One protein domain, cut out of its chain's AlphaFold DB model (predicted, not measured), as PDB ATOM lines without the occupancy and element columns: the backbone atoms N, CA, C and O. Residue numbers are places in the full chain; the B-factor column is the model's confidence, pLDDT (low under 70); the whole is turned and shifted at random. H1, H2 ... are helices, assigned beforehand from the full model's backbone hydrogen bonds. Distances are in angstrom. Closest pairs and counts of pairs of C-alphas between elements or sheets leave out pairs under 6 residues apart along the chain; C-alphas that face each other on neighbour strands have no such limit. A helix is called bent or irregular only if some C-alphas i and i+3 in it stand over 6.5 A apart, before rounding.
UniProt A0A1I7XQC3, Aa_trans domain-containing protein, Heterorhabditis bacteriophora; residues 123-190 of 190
ATOM      1  N   PRO A 123      42.714  13.473  40.713       81.94
ATOM      2  CA  PRO A 123      43.215  14.644  41.444       81.94
ATOM      3  C   PRO A 123      44.584  15.136  40.965       81.94
ATOM      4  O   PRO A 123      44.840  16.338  40.944       81.94
ATOM      5  N   LYS A 124      45.463  14.232  40.514       83.81
ATOM      6  CA  LYS A 124      46.769  14.615  39.951       83.81
ATOM      7  C   LYS A 124      46.611  15.440  38.670       83.81
ATOM      8  O   LYS A 124      47.311  16.433  38.489       83.81
ATOM      9  N   PHE A 125      45.666  15.057  37.812       86.19
ATOM     10  CA  PHE A 125      45.396  15.763  36.561       86.19
ATOM     11  C   PHE A 125      44.731  17.120  36.809       86.19
ATOM     12  O   PHE A 125      45.091  18.100  36.167       86.19
ATOM     13  N   ALA A 126      43.847  17.222  37.805       83.25
ATOM     14  CA  ALA A 126      43.285  18.506  38.222       83.25
ATOM     15  C   ALA A 126      44.381  19.505  38.645       83.25
ATOM     16  O   ALA A 126      44.386  20.650  38.196       83.25
ATOM     17  N   LYS A 127      45.361  19.079  39.459       81.94
ATOM     18  CA  LYS A 127      46.496  19.942  39.846       81.94
ATOM     19  C   LYS A 127      47.327  20.375  38.635       81.94
ATOM     20  O   LYS A 127      47.703  21.539  38.549       81.94
ATOM     21  N   PHE A 128      47.552  19.472  37.681       88.88
ATOM     22  CA  PHE A 128      48.236  19.799  36.428       88.88
ATOM     23  C   PHE A 128      47.480  20.852  35.599       88.88
ATOM     24  O   PHE A 128      48.084  21.824  35.150       88.88
ATOM     25  N   VAL A 129      46.158  20.706  35.443       88.19
ATOM     26  CA  VAL A 129      45.320  21.683  34.724       88.19
ATOM     27  C   VAL A 129      45.347  23.047  35.415       88.19
ATOM     28  O   VAL A 129      45.497  24.057  34.735       88.19
ATOM     29  N   SER A 130      45.264  23.089  36.749       84.00
ATOM     30  CA  SER A 130      45.381  24.349  37.498       84.00
ATOM     31  C   SER A 130      46.729  25.023  37.268       84.00
ATOM     32  O   SER A 130      46.759  26.198  36.930       84.00
ATOM     33  N   LEU A 131      47.831  24.270  37.358       88.25
ATOM     34  CA  LEU A 131      49.168  24.807  37.108       88.25
ATOM     35  C   LEU A 131      49.286  25.399  35.698       88.25
ATOM     36  O   LEU A 131      49.865  26.466  35.522       88.25
ATOM     37  N   CYS A 132      48.720  24.726  34.692       88.81
ATOM     38  CA  CYS A 132      48.710  25.228  33.321       88.81
ATOM     39  C   CYS A 132      47.955  26.564  33.210       88.81
ATOM     40  O   CYS A 132      48.478  27.506  32.618       88.81
ATOM     41  N   LEU A 133      46.779  26.673  33.836       87.44
ATOM     42  CA  LEU A 133      45.989  27.909  33.854       87.44
ATOM     43  C   LEU A 133      46.703  29.043  34.591       87.44
ATOM     44  O   LEU A 133      46.718  30.167  34.096       87.44
ATOM     45  N   ASP A 134      47.336  28.750  35.726       85.38
ATOM     46  CA  ASP A 134      48.091  29.734  36.505       85.38
ATOM     47  C   ASP A 134      49.280  30.286  35.704       85.38
ATOM     48  O   ASP A 134      49.512  31.497  35.677       85.38
ATOM     49  N   VAL A 135      50.003  29.416  34.989       88.19
ATOM     50  CA  VAL A 135      51.109  29.817  34.103       88.19
ATOM     51  C   VAL A 135      50.604  30.669  32.940       88.19
ATOM     52  O   VAL A 135      51.206  31.704  32.643       88.19
ATOM     53  N   THR A 136      49.499  30.283  32.294       85.00
ATOM     54  CA  THR A 136      48.901  31.075  31.209       85.00
ATOM     55  C   THR A 136      48.454  32.447  31.708       85.00
ATOM     56  O   THR A 136      48.778  33.452  31.078       85.00
ATOM     57  N   GLN A 137      47.784  32.515  32.858       81.75
ATOM     58  CA  GLN A 137      47.294  33.774  33.416       81.75
ATOM     59  C   GLN A 137      48.439  34.701  33.833       81.75
ATOM     60  O   GLN A 137      48.388  35.907  33.578       81.75
ATOM     61  N   PHE A 138      49.500  34.144  34.421       84.75
ATOM     62  CA  PHE A 138      50.715  34.892  34.728       84.75
ATOM     63  C   PHE A 138      51.370  35.444  33.456       84.75
ATOM     64  O   PHE A 138      51.682  36.634  33.394       84.75
ATOM     65  N   GLY A 139      51.520  34.618  32.416       87.25
ATOM     66  CA  GLY A 139      52.072  35.045  31.129       87.25
ATOM     67  C   GLY A 139      51.264  36.177  30.493       87.25
ATOM     68  O   GLY A 139      51.830  37.197  30.097       87.25
ATOM     69  N   THR A 140      49.938  36.042  30.469       84.12
ATOM     70  CA  THR A 140      49.021  37.071  29.964       84.12
ATOM     71  C   THR A 140      49.162  38.383  30.739       84.12
ATOM     72  O   THR A 140      49.289  39.445  30.127       84.12
ATOM     73  N   ALA A 141      49.217  38.331  32.075       84.50
ATOM     74  CA  ALA A 141      49.404  39.518  32.910       84.50
ATOM     75  C   ALA A 141      50.733  40.234  32.616       84.50
ATOM     76  O   ALA A 141      50.755  41.456  32.463       84.50
ATOM     77  N   VAL A 142      51.831  39.483  32.477       87.62
ATOM     78  CA  VAL A 142      53.150  40.042  32.141       87.62
ATOM     79  C   VAL A 142      53.121  40.732  30.776       87.62
ATOM     80  O   VAL A 142      53.562  41.877  30.664       87.62
ATOM     81  N   VAL A 143      52.561  40.087  29.746       87.94
ATOM     82  CA  VAL A 143      52.457  40.674  28.396       87.94
ATOM     83  C   VAL A 143      51.626  41.959  28.413       87.94
ATOM     84  O   VAL A 143      52.017  42.944  27.786       87.94
ATOM     85  N   PHE A 144      50.518  41.989  29.158       84.62
ATOM     86  CA  PHE A 144      49.694  43.193  29.270       84.62
ATOM     87  C   PHE A 144      50.400  44.343  29.988       84.62
ATOM     88  O   PHE A 144      50.301  45.481  29.527       84.62
ATOM     89  N   ILE A 145      51.156  44.071  31.055       87.12
ATOM     90  CA  ILE A 145      51.952  45.099  31.742       87.12
ATOM     91  C   ILE A 145      53.017  45.671  30.798       87.12
ATOM     92  O   ILE A 145      53.172  46.889  30.718       87.12
ATOM     93  N   LEU A 146      53.717  44.818  30.042       88.25
ATOM     94  CA  LEU A 146      54.730  45.259  29.075       88.25
ATOM     95  C   LEU A 146      54.122  46.127  27.969       88.25
ATOM     96  O   LEU A 146      54.680  47.168  27.614       88.25
ATOM     97  N   LEU A 147      52.966  45.722  27.442       87.25
ATOM     98  CA  LEU A 147      52.243  46.480  26.426       87.25
ATOM     99  C   LEU A 147      51.785  47.846  26.959       87.25
ATOM    100  O   LEU A 147      51.955  48.859  26.279       87.25
ATOM    101  N   ALA A 148      51.247  47.886  28.179       87.12
ATOM    102  CA  ALA A 148      50.815  49.119  28.830       87.12
ATOM    103  C   ALA A 148      51.988  50.073  29.093       87.12
ATOM    104  O   ALA A 148      51.885  51.269  28.808       87.12
ATOM    105  N   ALA A 149      53.120  49.552  29.577       87.88
ATOM    106  CA  ALA A 149      54.330  50.338  29.799       87.88
ATOM    107  C   ALA A 149      54.852  50.947  28.491       87.88
ATOM    108  O   ALA A 149      55.152  52.138  28.452       87.88
ATOM    109  N   LYS A 150      54.875  50.168  27.400       86.25
ATOM    110  CA  LYS A 150      55.327  50.645  26.086       86.25
ATOM    111  C   LYS A 150      54.402  51.710  25.493       86.25
ATOM    112  O   LYS A 150      54.873  52.689  24.923       86.25
ATOM    113  N   ASN A 151      53.088  51.546  25.649       87.31
ATOM    114  CA  ASN A 151      52.121  52.566  25.240       87.31
ATOM    115  C   ASN A 151      52.307  53.864  26.052       87.31
ATOM    116  O   ASN A 151      52.352  54.954  25.488       87.31
ATOM    117  N   SER A 152      52.518  53.738  27.365       85.56
ATOM    118  CA  SER A 152      52.750  54.880  28.260       85.56
ATOM    119  C   SER A 152      54.050  55.621  27.938       85.56
ATOM    120  O   SER A 152      54.062  56.848  27.926       85.56
ATOM    121  N   GLU A 153      55.130  54.899  27.632       84.81
ATOM    122  CA  GLU A 153      56.404  55.488  27.206       84.81
ATOM    123  C   GLU A 153      56.240  56.309  25.920       84.81
ATOM    124  O   GLU A 153      56.632  57.476  25.885       84.81
ATOM    125  N   ASN A 154      55.589  55.740  24.899       84.56
ATOM    126  CA  ASN A 154      55.318  56.437  23.639       84.56
ATOM    127  C   ASN A 154      54.489  57.711  23.859       84.56
ATOM    128  O   ASN A 154      54.751  58.740  23.237       84.56
ATOM    129  N   PHE A 155      53.506  57.658  24.761       85.00
ATOM    130  CA  PHE A 155      52.680  58.812  25.104       85.00
ATOM    131  C   PHE A 155      53.481  59.909  25.826       85.00
ATOM    132  O   PHE A 155      53.396  61.081  25.453       85.00
ATOM    133  N   LEU A 156      54.301  59.544  26.819       82.81
ATOM    134  CA  LEU A 156      55.142  60.491  27.561       82.81
ATOM    135  C   LEU A 156      56.205  61.147  26.673       82.81
ATOM    136  O   LEU A 156      56.465  62.341  26.821       82.81
ATOM    137  N   GLN A 157      56.794  60.401  25.738       80.56
ATOM    138  CA  GLN A 157      57.752  60.962  24.783       80.56
ATOM    139  C   GLN A 157      57.075  61.933  23.807       80.56
ATOM    140  O   GLN A 157      57.634  62.990  23.527       80.56
ATOM    141  N   ALA A 158      55.862  61.617  23.339       80.69
ATOM    142  CA  ALA A 158      55.127  62.457  22.395       80.69
ATOM    143  C   ALA A 158      54.611  63.774  23.006       80.69
ATOM    144  O   ALA A 158      54.599  64.790  22.315       80.69
ATOM    145  N   TYR A 159      54.186  63.771  24.277       75.62
ATOM    146  CA  TYR A 159      53.571  64.943  24.928       75.62
ATOM    147  C   TYR A 159      54.461  65.655  25.954       75.62
ATOM    148  O   TYR A 159      54.276  66.847  26.190       75.62
ATOM    149  N   GLY A 160      55.392  64.946  26.595       67.50
ATOM    150  CA  GLY A 160      56.154  65.459  27.737       67.50
ATOM    151  C   GLY A 160      57.639  65.699  27.475       67.50
ATOM    152  O   GLY A 160      58.261  66.420  28.245       67.50
ATOM    153  N   GLY A 161      58.242  65.095  26.442       66.56
ATOM    154  CA  GLY A 161      59.692  65.178  26.198       66.56
ATOM    155  C   GLY A 161      60.567  64.568  27.310       66.56
ATOM    156  O   GLY A 161      61.788  64.704  27.282       66.56
ATOM    157  N   ILE A 162      59.960  63.894  28.294       65.25
ATOM    158  CA  ILE A 162      60.633  63.276  29.439       65.25
ATOM    159  C   ILE A 162      60.965  61.824  29.081       65.25
ATOM    160  O   ILE A 162      60.070  61.014  28.838       65.25
ATOM    161  N   GLN A 163      62.252  61.472  29.094       65.75
ATOM    162  CA  GLN A 163      62.719  60.099  28.886       65.75
ATOM    163  C   GLN A 163      62.744  59.338  30.217       65.75
ATOM    164  O   GLN A 163      63.787  59.188  30.853       65.75
ATOM    165  N   ILE A 164      61.579  58.875  30.670       69.12
ATOM    166  CA  ILE A 164      61.517  57.916  31.779       69.12
ATOM    167  C   ILE A 164      61.891  56.540  31.228       69.12
ATOM    168  O   ILE A 164      61.315  56.090  30.241       69.12
ATOM    169  N   GLY A 165      62.849  55.860  31.860       75.50
ATOM    170  CA  GLY A 165      63.280  54.534  31.421       75.50
ATOM    171  C   GLY A 165      62.156  53.493  31.494       75.50
ATOM    172  O   GLY A 165      61.439  53.410  32.493       75.50
ATOM    173  N   PHE A 166      62.060  52.647  30.464       76.25
ATOM    174  CA  PHE A 166      61.057  51.582  30.329       76.25
ATOM    175  C   PHE A 166      60.907  50.710  31.589       76.25
ATOM    176  O   PHE A 166      59.794  50.478  32.059       76.25
ATOM    177  N   CYS A 167      62.023  50.286  32.200       78.44
ATOM    178  CA  CYS A 167      61.999  49.469  33.420       78.44
ATOM    179  C   CYS A 167      61.282  50.149  34.593       78.44
ATOM    180  O   CYS A 167      60.625  49.473  35.380       78.44
ATOM    181  N   TYR A 168      61.385  51.474  34.715       82.38
ATOM    182  CA  TYR A 168      60.730  52.210  35.793       82.38
ATOM    183  C   TYR A 168      59.216  52.300  35.558       82.38
ATOM    184  O   TYR A 168      58.437  52.057  36.477       82.38
ATOM    185  N   LEU A 169      58.787  52.545  34.313       81.44
ATOM    186  CA  LEU A 169      57.366  52.561  33.944       81.44
ATOM    187  C   LEU A 169      56.687  51.208  34.172       81.44
ATOM    188  O   LEU A 169      55.563  51.172  34.666       81.44
ATOM    189  N   VAL A 170      57.373  50.099  33.880       83.75
ATOM    190  CA  VAL A 170      56.860  48.746  34.154       83.75
ATOM    191  C   VAL A 170      56.560  48.558  35.646       83.75
ATOM    192  O   VAL A 170      55.480  48.079  35.992       83.75
ATOM    193  N   VAL A 171      57.474  48.973  36.532       86.00
ATOM    194  CA  VAL A 171      57.281  48.864  37.988       86.00
ATOM    195  C   VAL A 171      56.143  49.768  38.460       86.00
ATOM    196  O   VAL A 171      55.287  49.314  39.212       86.00
ATOM    197  N   VAL A 172      56.077  51.012  37.977       85.25
ATOM    198  CA  VAL A 172      55.018  51.966  38.348       85.25
ATOM    199  C   VAL A 172      53.632  51.462  37.931       85.25
ATOM    200  O   VAL A 172      52.712  51.456  38.751       85.25
ATOM    201  N   VAL A 173      53.479  50.991  36.689       83.62
ATOM    202  CA  VAL A 173      52.207  50.444  36.185       83.62
ATOM    203  C   VAL A 173      51.811  49.189  36.962       83.62
ATOM    204  O   VAL A 173      50.648  49.050  37.339       83.62
ATOM    205  N   ALA A 174      52.763  48.299  37.255       84.31
ATOM    206  CA  ALA A 174      52.504  47.103  38.051       84.31
ATOM    207  C   ALA A 174      52.061  47.453  39.480       84.31
ATOM    208  O   ALA A 174      51.053  46.924  39.949       84.31
ATOM    209  N   SER A 175      52.758  48.374  40.152       85.62
ATOM    210  CA  SER A 175      52.402  48.842  41.495       85.62
ATOM    211  C   SER A 175      51.037  49.525  41.537       85.62
ATOM    212  O   SER A 175      50.318  49.350  42.516       85.62
ATOM    213  N   PHE A 176      50.659  50.260  40.488       85.25
ATOM    214  CA  PHE A 176      49.340  50.885  40.391       85.25
ATOM    215  C   PHE A 176      48.231  49.872  40.104       85.25
ATOM    216  O   PHE A 176      47.160  49.981  40.683       85.25
ATOM    217  N   MET A 177      48.470  48.869  39.256       77.69
ATOM    218  CA  MET A 177      47.486  47.827  38.928       77.69
ATOM    219  C   MET A 177      47.237  46.861  40.090       77.69
ATOM    220  O   MET A 177      46.112  46.410  40.284       77.69
ATOM    221  N   LEU A 178      48.256  46.572  40.901       78.75
ATOM    222  CA  LEU A 178      48.185  45.631  42.023       78.75
ATOM    223  C   LEU A 178      47.040  45.899  43.031       78.75
ATOM    224  O   LEU A 178      46.337  44.939  43.361       78.75
ATOM    225  N   PRO A 179      46.780  47.139  43.503       79.00
ATOM    226  CA  PRO A 179      45.628  47.429  44.356       79.00
ATOM    227  C   PRO A 179      44.285  47.254  43.633       79.00
ATOM    228  O   PRO A 179      43.322  46.828  44.267       79.00
ATOM    229  N   PHE A 180      44.208  47.504  42.320       70.50
ATOM    230  CA  PHE A 180      42.984  47.243  41.548       70.50
ATOM    231  C   PHE A 180      42.717  45.752  41.391       70.50
ATOM    232  O   PHE A 180      41.568  45.329  41.468       70.50
ATOM    233  N   THR A 181      43.760  44.939  41.244       69.25
ATOM    234  CA  THR A 181      43.608  43.483  41.179       69.25
ATOM    235  C   THR A 181      43.049  42.911  42.488       69.25
ATOM    236  O   THR A 181      42.417  41.862  42.470       69.25
ATOM    237  N   MET A 182      43.232  43.592  43.626       67.62
ATOM    238  CA  MET A 182      42.670  43.176  44.919       67.62
ATOM    239  C   MET A 182      41.177  43.505  45.088       67.62
ATOM    240  O   MET A 182      40.573  43.062  46.067       67.62
ATOM    241  N   LEU A 183      40.560  44.246  44.159       62.12
ATOM    242  CA  LEU A 183      39.111  44.453  44.155       62.12
ATOM    243  C   LEU A 183      38.388  43.147  43.800       62.12
ATOM    244  O   LEU A 183      38.842  42.357  42.971       62.12
ATOM    245  N   LYS A 184      37.239  42.921  44.444       54.53
ATOM    246  CA  LYS A 184      36.390  41.750  44.204       54.53
ATOM    247  C   LYS A 184      36.010  41.660  42.720       54.53
ATOM    248  O   LYS A 184      35.688  42.670  42.097       54.53
ATOM    249  N   SER A 185      36.070  40.447  42.163       56.75
ATOM    250  CA  SER A 185      35.784  40.188  40.747       56.75
ATOM    251  C   SER A 185      34.391  40.720  40.369       56.75
ATOM    252  O   SER A 185      33.470  40.566  41.169       56.75
ATOM    253  N   PRO A 186      34.180  41.274  39.154       52.38
ATOM    254  CA  PRO A 186      32.891  41.822  38.711       52.38
ATOM    255  C   PRO A 186      31.690  40.875  38.873       52.38
ATOM    256  O   PRO A 186      30.546  41.314  38.941       52.38
ATOM    257  N   LYS A 187      31.958  39.566  38.944       53.34
ATOM    258  CA  LYS A 187      30.980  38.503  39.181       53.34
ATOM    259  C   LYS A 187      30.335  38.549  40.578       53.34
ATOM    260  O   LYS A 187      29.294  37.934  40.744       53.34
ATOM    261  N   ASP A 188      30.930  39.254  41.542       51.47
ATOM    262  CA  ASP A 188      30.402  39.409  42.909       51.47
ATOM    263  C   ASP A 188      29.443  40.605  43.070       51.47
ATOM    264  O   ASP A 188      28.915  40.822  44.161       51.47
ATOM    265  N   PHE A 189      29.208  41.389  42.012       46.12
ATOM    266  CA  PHE A 189      28.267  42.519  42.033       46.12
ATOM    267  C   PHE A 189      26.872  42.175  41.474       46.12
ATOM    268  O   PHE A 189      26.042  43.072  41.315       46.12
ATOM    269  N   TRP A 190      26.606  40.900  41.168       43.94
ATOM    270  CA  TRP A 190      25.348  40.385  40.612       43.94
ATOM    271  C   TRP A 190      25.090  38.933  41.071       43.94
ATOM    272  O   TRP A 190      24.015  38.370  40.757       43.94
TER     273      TRP A 190
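What this domain is: This is residues 123 to 190 of the 190 residues of the protein "Aa_trans domain-containing protein" of Heterorhabditis bacteriophora (UniProt A0A1I7XQC3). One long helix, H1, makes the longest axis, and a shorter helix, H2, folds back and crosses it steeply at residues 145 to 153. Residues 123 to 140 of H1 stick out along that axis; residues 178 to 190, ending in the small H3, stick out away from H1. The printed part has 68 residues, all helix in class, in the order H1, H2, H3, with no named strand. It is flat, 55 by 29 by 15 A, and only just extended, close to loose, with a radius of gyration of the C-alphas of 16.6 A.

Where its parts are: H1, residues 123 to 160, begins at C-alpha 123 (43.215, 14.644, 41.444) and is 54.2 A long. H2, residues 166 to 181, is 22.1 A long; it is neither bent nor irregular, but only just: C-alphas 176 and 179 are 6.4 A apart. H3, residues 186 to 189, 5.7 A long, ends at C-alpha 189 (28.267, 42.519, 42.033).

How they stand to each other: H1 touches H2 with residues 145 to 153 alone, the closest C-alphas, of Ala 149 and Val 170, being 5.3 A apart. They run opposite ways at a steep tilt of 56 degrees. H3 is apart from both. Every O i to N i+4 pair is within hydrogen-bond range in H1, 10 of 12 in H2; H3 is too short for one.

The domain as a whole: The C-alphas of Pro 123 and Gly 161 are the farthest apart, 55.3 A. The printed part has no cut, and both links are tight. Residues 160 to 164 and 181 to 190 have pLDDT under 70.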